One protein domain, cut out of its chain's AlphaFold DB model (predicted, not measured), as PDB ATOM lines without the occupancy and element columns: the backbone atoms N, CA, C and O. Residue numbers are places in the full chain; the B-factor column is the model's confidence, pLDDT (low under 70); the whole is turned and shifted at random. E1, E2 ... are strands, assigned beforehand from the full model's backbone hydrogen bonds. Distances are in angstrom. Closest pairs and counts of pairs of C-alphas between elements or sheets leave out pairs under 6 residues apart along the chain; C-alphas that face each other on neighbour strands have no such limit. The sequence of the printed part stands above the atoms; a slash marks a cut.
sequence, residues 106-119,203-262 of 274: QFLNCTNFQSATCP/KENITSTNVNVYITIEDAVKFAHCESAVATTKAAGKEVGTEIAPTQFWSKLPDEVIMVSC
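What this domain is: This is residues 106 to 119 and 203 to 262 of the 274 residues of a protein of Diabrotica virgifera virgifera (western corn rootworm) (UniProt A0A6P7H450). Two small sheets are splayed like the two legs of a V, with the tight links E1 to E2 and E4 to E5 and the short link E6 to E7 running between them at the closed end. One leg is a four-stranded sheet, E2, E4, E3 and E7, and the other is a strongly twisted three-stranded sheet, E1, E5 and E6, which ends in the loop of the hairpin E5 and E6. The 74 printed residues hold seven named strands, E1 to E7 along the chain, and no named helix; the class is all strand, with named elements made of strands alone. The larger sheet, in the order E2, E4, E3, E7, is mixed, and the smaller, in the order E1, E5, E6, is antiparallel. The whole is only just loose, close to compact, with a radius of gyration of the C-alphas of 13.8 A, and only just flat, spanning 38 by 30 by 16 A.

Where its parts are: In the larger sheet, E2 is residues 111 to 117, 19.3 A long, E4 is residues 220 to 225, 17.0 A, E3 is residues 213 to 217, 13.0 A, and E7 is residues 258 to 261, 10.3 A, beginning at C-alpha 258 (607.306, 532.234, 459.930). In the smaller sheet, E1 is residues 106 to 108, 6.4 A, beginning at C-alpha 106 (617.848, 529.021, 466.533). E5 is residues 228 to 234, 17.5 A, and E6 is residues 242 to 251, 22.6 A; E6 bends by 74 degrees at residue 245.

How they stand to each other: The larger sheet has edge strands E2 and E7. E2 and E4 are antiparallel at 165 degrees, with N 114 and O 223 at 2.9 A. E4 and E3, a hairpin, are antiparallel at 160 degrees, with N 215 and O 222 at 2.7 A. E3 and E7 are parallel at 11 degrees, with N 214 and O 258 at 2.9 A. In the smaller sheet, E1 and E5 are antiparallel at 161 degrees, with N 106 and O 230 at 2.8 A. The hairpin E5 and E6 is antiparallel at 157 degrees, with N 231 and O 247 at 2.8 A. Between the sheets, E2 and E5 are apart, for instance, and E6 and E7 are only just apart, at 8.3 A.

The domain as a whole: The two C-alphas farthest apart, those of Lys 203 and Ala 245, are 40.3 A apart. Residues 120 to 202 are not printed; C-alphas 119 and 203, across the cut, are 9.8 A apart. Of the links that are printed whole, none is long. The mean pLDDT of the printed part is 87.0, and residue 238 is under 70.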
ATOM      1  N   GLN A 106     617.477 527.812 465.814       93.50
ATOM      2  CA  GLN A 106     617.848 529.021 466.533       93.50
ATOM      3  C   GLN A 106     617.428 530.221 465.695       93.50
ATOM      4  O   GLN A 106     617.776 530.310 464.518       93.50
ATOM      5  N   PHE A 107     616.672 531.126 466.306       93.44
ATOM      6  CA  PHE A 107     616.307 532.402 465.705       93.44
ATOM      7  C   PHE A 107     617.297 533.467 466.171       93.44
ATOM      8  O   PHE A 107     617.588 533.570 467.361       93.44
ATOM      9  N   LEU A 108     617.828 534.239 465.228       93.44
ATOM     10  CA  LEU A 108     618.904 535.195 465.460       93.44
ATOM     11  C   LEU A 108     618.384 536.633 465.380       93.44
ATOM     12  O   LEU A 108     617.470 536.941 464.605       93.44
ATOM     13  N   ASN A 109     619.011 537.513 466.168       92.69
ATOM     14  CA  ASN A 109     618.710 538.946 466.255       92.69
ATOM     15  C   ASN A 109     617.220 539.222 466.520       92.69
ATOM     16  O   ASN A 109     616.568 539.995 465.818       92.69
ATOM     17  N   CYS A 110     616.673 538.543 467.528       91.31
ATOM     18  CA  CYS A 110     615.277 538.677 467.916       91.31
ATOM     19  C   CYS A 110     615.038 539.872 468.854       91.31
ATOM     20  O   CYS A 110     615.808 540.130 469.777       91.31
ATOM     21  N   THR A 111     613.930 540.575 468.643       91.44
ATOM     22  CA  THR A 111     613.448 541.721 469.426       91.44
ATOM     23  C   THR A 111     611.941 541.582 469.684       91.44
ATOM     24  O   THR A 111     611.285 540.734 469.084       91.44
ATOM     25  N   ASN A 112     611.367 542.406 470.569       88.00
ATOM     26  CA  ASN A 112     609.921 542.432 470.862       88.00
ATOM     27  C   ASN A 112     609.328 541.076 471.283       88.00
ATOM     28  O   ASN A 112     608.305 540.647 470.751       88.00
ATOM     29  N   PHE A 113     609.959 540.405 472.244       89.12
ATOM     30  CA  PHE A 113     609.448 539.148 472.783       89.12
ATOM     31  C   PHE A 113     608.117 539.353 473.502       89.12
ATOM     32  O   PHE A 113     608.011 540.146 474.439       89.12
ATOM     33  N   GLN A 114     607.109 538.607 473.075       89.38
ATOM     34  CA  GLN A 114     605.792 538.591 473.684       89.38
ATOM     35  C   GLN A 114     605.284 537.156 473.774       89.38
ATOM     36  O   GLN A 114     605.751 536.241 473.089       89.38
ATOM     37  N   SER A 115     604.317 536.948 474.659       88.50
ATOM     38  CA  SER A 115     603.669 535.657 474.798       88.50
ATOM     39  C   SER A 115     602.197 535.810 475.069       88.50
ATOM     40  O   SER A 115     601.827 536.558 475.971       88.50
ATOM     41  N   ALA A 116     601.407 535.032 474.347       88.56
ATOM     42  CA  ALA A 116     599.998 534.848 474.609       88.56
ATOM     43  C   ALA A 116     599.738 533.402 475.037       88.56
ATOM     44  O   ALA A 116     600.345 532.474 474.501       88.56
ATOM     45  N   THR A 117     598.840 533.204 475.992       86.81
ATOM     46  CA  THR A 117     598.372 531.889 476.422       86.81
ATOM     47  C   THR A 117     596.937 531.685 475.955       86.81
ATOM     48  O   THR A 117     596.050 532.507 476.158       86.81
ATOM     49  N   CYS A 118     596.688 530.545 475.335       80.19
ATOM     50  CA  CYS A 118     595.384 530.105 474.880       80.19
ATOM     51  C   CYS A 118     594.994 528.840 475.647       80.19
ATOM     52  O   CYS A 118     595.106 527.746 475.100       80.19
ATOM     53  N   PRO A 119     594.536 528.946 476.905       78.00
ATOM     54  CA  PRO A 119     594.168 527.772 477.687       78.00
ATOM     55  C   PRO A 119     592.977 527.018 477.065       78.00
ATOM     56  O   PRO A 119     592.213 527.580 476.264       78.00
ATOM     57  N   LYS A 203     591.328 534.563 472.946       73.06
ATOM     58  CA  LYS A 203     590.879 535.913 473.339       73.06
ATOM     59  C   LYS A 203     592.022 536.877 473.645       73.06
ATOM     60  O   LYS A 203     591.775 538.071 473.790       73.06
ATOM     61  N   GLU A 204     593.238 536.368 473.802       74.62
ATOM     62  CA  GLU A 204     594.407 537.217 473.997       74.62
ATOM     63  C   GLU A 204     594.793 537.914 472.686       74.62
ATOM     64  O   GLU A 204     594.662 537.349 471.601       74.62
ATOM     65  N   ASN A 205     595.253 539.161 472.793       72.44
ATOM     66  CA  ASN A 205     595.623 539.983 471.645       72.44
ATOM     67  C   ASN A 205     596.942 539.492 471.038       72.44
ATOM     68  O   ASN A 205     598.017 539.958 471.409       72.44
ATOM     69  N   ILE A 206     596.854 538.573 470.080       79.75
ATOM     70  CA  ILE A 206     597.976 538.194 469.220       79.75
ATOM     71  C   ILE A 206     598.021 539.198 468.066       79.75
ATOM     72  O   ILE A 206     597.156 539.187 467.190       79.75
ATOM     73  N   THR A 207     598.996 540.106 468.080       77.69
ATOM     74  CA  THR A 207     599.154 541.125 467.034       77.69
ATOM     75  C   THR A 207     600.162 540.684 465.978       77.69
ATOM     76  O   THR A 207     601.094 539.934 466.263       77.69
ATOM     77  N   SER A 208     599.979 541.171 464.747       76.31
ATOM     78  CA  SER A 208     600.936 541.032 463.635       76.31
ATOM     79  C   SER A 208     601.843 542.245 463.447       76.31
ATOM     80  O   SER A 208     602.763 542.232 462.635       76.31
ATOM     81  N   THR A 209     601.614 543.313 464.206       81.56
ATOM     82  CA  THR A 209     602.414 544.534 464.120       81.56
ATOM     83  C   THR A 209     603.791 544.319 464.739       81.56
ATOM     84  O   THR A 209     603.881 544.035 465.931       81.56
ATOM     85  N   ASN A 210     604.853 544.542 463.961       82.94
ATOM     86  CA  ASN A 210     606.254 544.446 464.399       82.94
ATOM     87  C   ASN A 210     606.669 543.054 464.899       82.94
ATOM     88  O   ASN A 210     607.541 542.949 465.760       82.94
ATOM     89  N   VAL A 211     606.056 542.000 464.362       90.44
ATOM     90  CA  VAL A 211     606.308 540.597 464.710       90.44
ATOM     91  C   VAL A 211     606.352 539.800 463.411       90.44
ATOM     92  O   VAL A 211     605.535 540.029 462.524       90.44
ATOM     93  N   ASN A 212     607.314 538.889 463.273       92.56
ATOM     94  CA  ASN A 212     607.439 538.039 462.082       92.56
ATOM     95  C   ASN A 212     607.724 536.565 462.400       92.56
ATOM     96  O   ASN A 212     607.720 535.745 461.488       92.56
ATOM     97  N   VAL A 213     607.935 536.211 463.669       93.06
ATOM     98  CA  VAL A 213     608.110 534.828 464.116       93.06
ATOM     99  C   VAL A 213     607.035 534.503 465.144       93.06
ATOM    100  O   VAL A 213     606.928 535.191 466.159       93.06
ATOM    101  N   TYR A 214     606.287 533.427 464.908       93.44
ATOM    102  CA  TYR A 214     605.372 532.831 465.879       93.44
ATOM    103  C   TYR A 214     605.811 531.407 466.188       93.44
ATOM    104  O   TYR A 214     606.022 530.593 465.291       93.44
ATOM    105  N   ILE A 215     605.921 531.106 467.472       92.31
ATOM    106  CA  ILE A 215     606.335 529.815 467.994       92.31
ATOM    107  C   ILE A 215     605.214 529.292 468.880       92.31
ATOM    108  O   ILE A 215     604.932 529.854 469.939       92.31
ATOM    109  N   THR A 216     604.557 528.223 468.446       89.88
ATOM    110  CA  THR A 216     603.534 527.546 469.243       89.88
ATOM    111  C   THR A 216     604.190 526.508 470.147       89.88
ATOM    112  O   THR A 216     605.000 525.698 469.691       89.88
ATOM    113  N   ILE A 217     603.859 526.558 471.436       88.69
ATOM    114  CA  ILE A 217     604.346 525.645 472.472       88.69
ATOM    115  C   ILE A 217     603.137 525.275 473.322       88.69
ATOM    116  O   ILE A 217     602.640 526.110 474.076       88.69
ATOM    117  N   GLU A 218     602.656 524.042 473.189       84.44
ATOM    118  CA  GLU A 218     601.447 523.575 473.882       84.44
ATOM    119  C   GLU A 218     600.255 524.539 473.681       84.44
ATOM    120  O   GLU A 218     599.796 524.737 472.554       84.44
ATOM    121  N   ASP A 219     599.765 525.154 474.762       82.88
ATOM    122  CA  ASP A 219     598.680 526.138 474.767       82.88
ATOM    123  C   ASP A 219     599.164 527.591 474.639       82.88
ATOM    124  O   ASP A 219     598.349 528.509 474.645       82.88
ATOM    125  N   ALA A 220     600.466 527.843 474.529       86.31
ATOM    126  CA  ALA A 220     601.026 529.181 474.407       86.31
ATOM    127  C   ALA A 220     601.543 529.468 472.992       86.31
ATOM    128  O   ALA A 220     602.057 528.604 472.283       86.31
ATOM    129  N   VAL A 221     601.461 530.735 472.604       89.69
ATOM    130  CA  VAL A 221     602.110 531.272 471.412       89.69
ATOM    131  C   VAL A 221     603.122 532.310 471.874       89.69
ATOM    132  O   VAL A 221     602.766 533.339 472.450       89.69
ATOM    133  N   LYS A 222     604.402 532.029 471.649       90.75
ATOM    134  CA  LYS A 222     605.497 532.985 471.816       90.75
ATOM    135  C   LYS A 222     605.741 533.654 470.480       90.75
ATOM    136  O   LYS A 222     605.718 532.986 469.452       90.75
ATOM    137  N   PHE A 223     605.959 534.954 470.467       92.44
ATOM    138  CA  PHE A 223     606.166 535.658 469.214       92.44
ATOM    139  C   PHE A 223     607.143 536.812 469.375       92.44
ATOM    140  O   PHE A 223     607.254 537.410 470.444       92.44
ATOM    141  N   ALA A 224     607.916 537.048 468.319       92.44
ATOM    142  CA  ALA A 224     609.025 537.989 468.315       92.44
ATOM    143  C   ALA A 224     609.317 538.492 466.895       92.44
ATOM    144  O   ALA A 224     608.777 538.003 465.897       92.44
ATOM    145  N   HIS A 225     610.198 539.483 466.815       92.81
ATOM    146  CA  HIS A 225     610.743 539.994 465.570       92.81
ATOM    147  C   HIS A 225     612.196 539.562 465.393       92.81
ATOM    148  O   HIS A 225     613.051 540.094 466.091       92.81
ATOM    149  N   CYS A 226     612.484 538.651 464.466       93.56
ATOM    150  CA  CYS A 226     613.829 538.109 464.237       93.56
ATOM    151  C   CYS A 226     614.315 538.358 462.801       93.56
ATOM    152  O   CYS A 226     613.509 538.552 461.886       93.56
ATOM    153  N   GLU A 227     615.632 538.330 462.587       94.06
ATOM    154  CA  GLU A 227     616.235 538.577 461.267       94.06
ATOM    155  C   GLU A 227     616.485 537.300 460.464       94.06
ATOM    156  O   GLU A 227     616.338 537.299 459.243       94.06
ATOM    157  N   SER A 228     616.881 536.212 461.121       94.06
ATOM    158  CA  SER A 228     617.179 534.943 460.451       94.06
ATOM    159  C   SER A 228     616.986 533.753 461.381       94.06
ATOM    160  O   SER A 228     616.840 533.915 462.593       94.06
ATOM    161  N   ALA A 229     616.952 532.551 460.808       94.06
ATOM    162  CA  ALA A 229     616.909 531.310 461.562       94.06
ATOM    163  C   ALA A 229     617.815 530.244 460.946       94.06
ATOM    164  O   ALA A 229     617.867 530.053 459.723       94.06
ATOM    165  N   VAL A 230     618.507 529.527 461.827       94.88
ATOM    166  CA  VAL A 230     619.443 528.456 461.489       94.88
ATOM    167  C   VAL A 230     619.015 527.153 462.149       94.88
ATOM    168  O   VAL A 230     618.505 527.145 463.267       94.88
ATOM    169  N   ALA A 231     619.210 526.042 461.450       92.50
ATOM    170  CA  ALA A 231     619.030 524.703 461.986       92.50
ATOM    171  C   ALA A 231     620.395 524.121 462.368       92.50
ATOM    172  O   ALA A 231     621.338 524.179 461.575       92.50
ATOM    173  N   THR A 232     620.494 523.556 463.570       90.38
ATOM    174  CA  THR A 232     621.711 522.894 464.079       90.38
ATOM    175  C   THR A 232     621.597 521.373 464.070       90.38
ATOM    176  O   THR A 232     622.598 520.669 464.171       90.38
ATOM    177  N   THR A 233     620.386 520.842 463.900       89.19
ATOM    178  CA  THR A 233     620.161 519.408 463.711       89.19
ATOM    179  C   THR A 233     619.253 519.146 462.518       89.19
ATOM    180  O   THR A 233     618.505 520.014 462.075       89.19
ATOM    181  N   LYS A 234     619.312 517.933 461.976       85.25
ATOM    182  CA  LYS A 234     618.421 517.452 460.923       85.25
ATOM    183  C   LYS A 234     617.727 516.186 461.401       85.25
ATOM    184  O   LYS A 234     618.376 515.153 461.555       85.25
ATOM    185  N   ALA A 235     616.414 516.262 461.601       79.94
ATOM    186  CA  ALA A 235     615.574 515.108 461.907       79.94
ATOM    187  C   ALA A 235     614.779 514.664 460.668       79.94
ATOM    188  O   ALA A 235     614.208 515.492 459.956       79.94
ATOM    189  N   ALA A 236     614.728 513.354 460.415       72.75
ATOM    190  CA  ALA A 236     613.996 512.752 459.301       72.75
ATOM    191  C   ALA A 236     612.964 511.738 459.822       72.75
ATOM    192  O   ALA A 236     613.155 510.524 459.796       72.75
ATOM    193  N   GLY A 237     611.831 512.244 460.310       70.44
ATOM    194  CA  GLY A 237     610.697 511.412 460.713       70.44
ATOM    195  C   GLY A 237     610.921 510.647 462.019       70.44
ATOM    196  O   GLY A 237     610.766 511.218 463.097       70.44
ATOM    197  N   LYS A 238     611.183 509.337 461.917       66.94
ATOM    198  CA  LYS A 238     611.277 508.417 463.070       66.94
ATOM    199  C   LYS A 238     612.695 508.261 463.621       66.94
ATOM    200  O   LYS A 238     612.853 507.680 464.687       66.94
ATOM    201  N   GLU A 239     613.701 508.731 462.896       72.25
ATOM    202  CA  GLU A 239     615.103 508.596 463.288       72.25
ATOM    203  C   GLU A 239     615.540 509.737 464.207       72.25
ATOM    204  O   GLU A 239     615.004 510.849 464.149       72.25
ATOM    205  N   VAL A 240     616.537 509.455 465.049       75.56
ATOM    206  CA  VAL A 240     617.170 510.461 465.905       75.56
ATOM    207  C   VAL A 240     617.821 511.528 465.023       75.56
ATOM    208  O   VAL A 240     618.497 511.213 464.042       75.56
ATOM    209  N   GLY A 241     617.602 512.799 465.362       77.88
ATOM    210  CA  GLY A 241     618.191 513.918 464.635       77.88
ATOM    211  C   GLY A 241     619.720 513.870 464.652       77.88
ATOM    212  O   GLY A 241     620.330 513.580 465.677       77.88
ATOM    213  N   THR A 242     620.337 514.175 463.514       85.75
ATOM    214  CA  THR A 242     621.800 514.276 463.387       85.75
ATOM    215  C   THR A 242     622.241 515.723 463.530       85.75
ATOM    216  O   THR A 242     621.550 516.627 463.055       85.75
ATOM    217  N   GLU A 243     623.373 515.965 464.188       89.00
ATOM    218  CA  GLU A 243     623.968 517.301 464.231       89.00
ATOM    219  C   GLU A 243     624.505 517.678 462.850       89.00
ATOM    220  O   GLU A 243     625.159 516.883 462.171       89.00
ATOM    221  N   ILE A 244     624.199 518.900 462.424       91.00
ATOM    222  CA  ILE A 244     624.654 519.466 461.157       91.00
ATOM    223  C   ILE A 244     625.352 520.796 461.425       91.00
ATOM    224  O   ILE A 244     625.102 521.456 462.433       91.00
ATOM    225  N   ALA A 245     626.208 521.220 460.495       90.69
ATOM    226  CA  ALA A 245     626.715 522.585 460.521       90.69
ATOM    227  C   ALA A 245     625.528 523.573 460.490       90.69
ATOM    228  O   ALA A 245     624.564 523.305 459.759       90.69
ATOM    229  N   PRO A 246     625.582 524.695 461.242       91.88
ATOM    230  CA  PRO A 246     624.502 525.675 461.285       91.88
ATOM    231  C   PRO A 246     624.063 526.067 459.875       91.88
ATOM    232  O   PRO A 246     624.805 526.699 459.126       91.88
ATOM    233  N   THR A 247     622.862 525.635 459.498       93.31
ATOM    234  CA  THR A 247     622.340 525.803 458.142       93.31
ATOM    235  C   THR A 247     621.178 526.777 458.189       93.31
ATOM    236  O   THR A 247     620.153 526.501 458.813       93.31
ATOM    237  N   GLN A 248     621.331 527.926 457.538       93.19
ATOM    238  CA  GLN A 248     620.267 528.917 457.444       93.19
ATOM    239  C   GLN A 248     619.119 528.375 456.589       93.19
ATOM    240  O   GLN A 248     619.324 527.993 455.439       93.19
ATOM    241  N   PHE A 249     617.915 528.350 457.159       91.81
ATOM    242  CA  PHE A 249     616.705 527.895 456.464       91.81
ATOM    243  C   PHE A 249     615.676 529.012 456.284       91.81
ATOM    244  O   PHE A 249     614.754 528.868 455.486       91.81
ATOM    245  N   TRP A 250     615.829 530.119 457.014       93.69
ATOM    246  CA  TRP A 250     614.942 531.268 456.914       93.69
ATOM    247  C   TRP A 250     615.699 532.579 457.144       93.69
ATOM    248  O   TRP A 250     616.623 532.661 457.958       93.69
ATOM    249  N   SER A 251     615.287 533.613 456.421       93.56
ATOM    250  CA  SER A 251     615.700 535.003 456.605       93.56
ATOM    251  C   SER A 251     614.498 535.902 456.424       93.56
ATOM    252  O   SER A 251     613.640 535.627 455.589       93.56
ATOM    253  N   LYS A 252     614.477 537.006 457.161       91.06
ATOM    254  CA  LYS A 252     613.435 538.018 457.073       91.06
ATOM    255  C   LYS A 252     613.338 538.568 455.648       91.06
ATOM    256  O   LYS A 252     614.263 539.210 455.152       91.06
ATOM    257  N   LEU A 253     612.172 538.378 455.047       88.31
ATOM    258  CA  LEU A 253     611.735 539.055 453.834       88.31
ATOM    259  C   LEU A 253     610.575 540.011 454.169       88.31
ATOM    260  O   LEU A 253     609.941 539.860 455.221       88.31
ATOM    261  N   PRO A 254     610.316 541.034 453.335       82.75
ATOM    262  CA  PRO A 254     609.165 541.914 453.518       82.75
ATOM    263  C   PRO A 254     607.865 541.099 453.523       82.75
ATOM    264  O   PRO A 254     607.690 540.229 452.675       82.75
ATOM    265  N   ASP A 255     606.983 541.377 454.484       81.69
ATOM    266  CA  ASP A 255     605.662 540.748 454.653       81.69
ATOM    267  C   ASP A 255     605.649 539.226 454.900       81.69
ATOM    268  O   ASP A 255     604.579 538.619 454.971       81.69
ATOM    269  N   GLU A 256     606.810 538.599 455.104       87.06
ATOM    270  CA  GLU A 256     606.881 537.186 455.465       87.06
ATOM    271  C   GLU A 256     606.832 536.971 456.975       87.06
ATOM    272  O   GLU A 256     607.556 537.589 457.762       87.06
ATOM    273  N   VAL A 257     605.994 536.014 457.361       89.38
ATOM    274  CA  VAL A 257     605.856 535.535 458.729       89.38
ATOM    275  C   VAL A 257     606.177 534.052 458.745       89.38
ATOM    276  O   VAL A 257     605.628 533.282 457.958       89.38
ATOM    277  N   ILE A 258     607.031 533.641 459.675       91.12
ATOM    278  CA  ILE A 258     607.306 532.234 459.930       91.12
ATOM    279  C   ILE A 258     606.549 531.769 461.171       91.12
ATOM    280  O   ILE A 258     606.571 532.405 462.226       91.12
ATOM    281  N   MET A 259     605.868 530.635 461.030       91.12
ATOM    282  CA  MET A 259     605.180 529.959 462.122       91.12
ATOM    283  C   MET A 259     605.811 528.587 462.320       91.12
ATOM    284  O   MET A 259     605.897 527.796 461.381       91.12
ATOM    285  N   VAL A 260     606.253 528.304 463.540       89.69
ATOM    286  CA  VAL A 260     606.836 527.013 463.917       89.69
ATOM    287  C   VAL A 260     606.156 526.472 465.164       89.69
ATOM    288  O   VAL A 260     605.677 527.229 466.003       89.69
ATOM    289  N   SER A 261     606.116 525.149 465.284       88.31
ATOM    290  CA  SER A 261     605.657 524.469 466.491       88.31
ATOM    291  C   SER A 261     606.847 523.793 467.150       88.31
ATOM    292  O   SER A 261     607.544 523.003 466.509       88.31
ATOM    293  N   CYS A 262     607.089 524.137 468.410       87.00
ATOM    294  CA  CYS A 262     608.249 523.692 469.166       87.00
ATOM    295  C   CYS A 262     607.808 522.964 470.436       87.00
ATOM    296  O   CYS A 262     606.831 523.339 471.077       87.00
TER     297      CYS A 262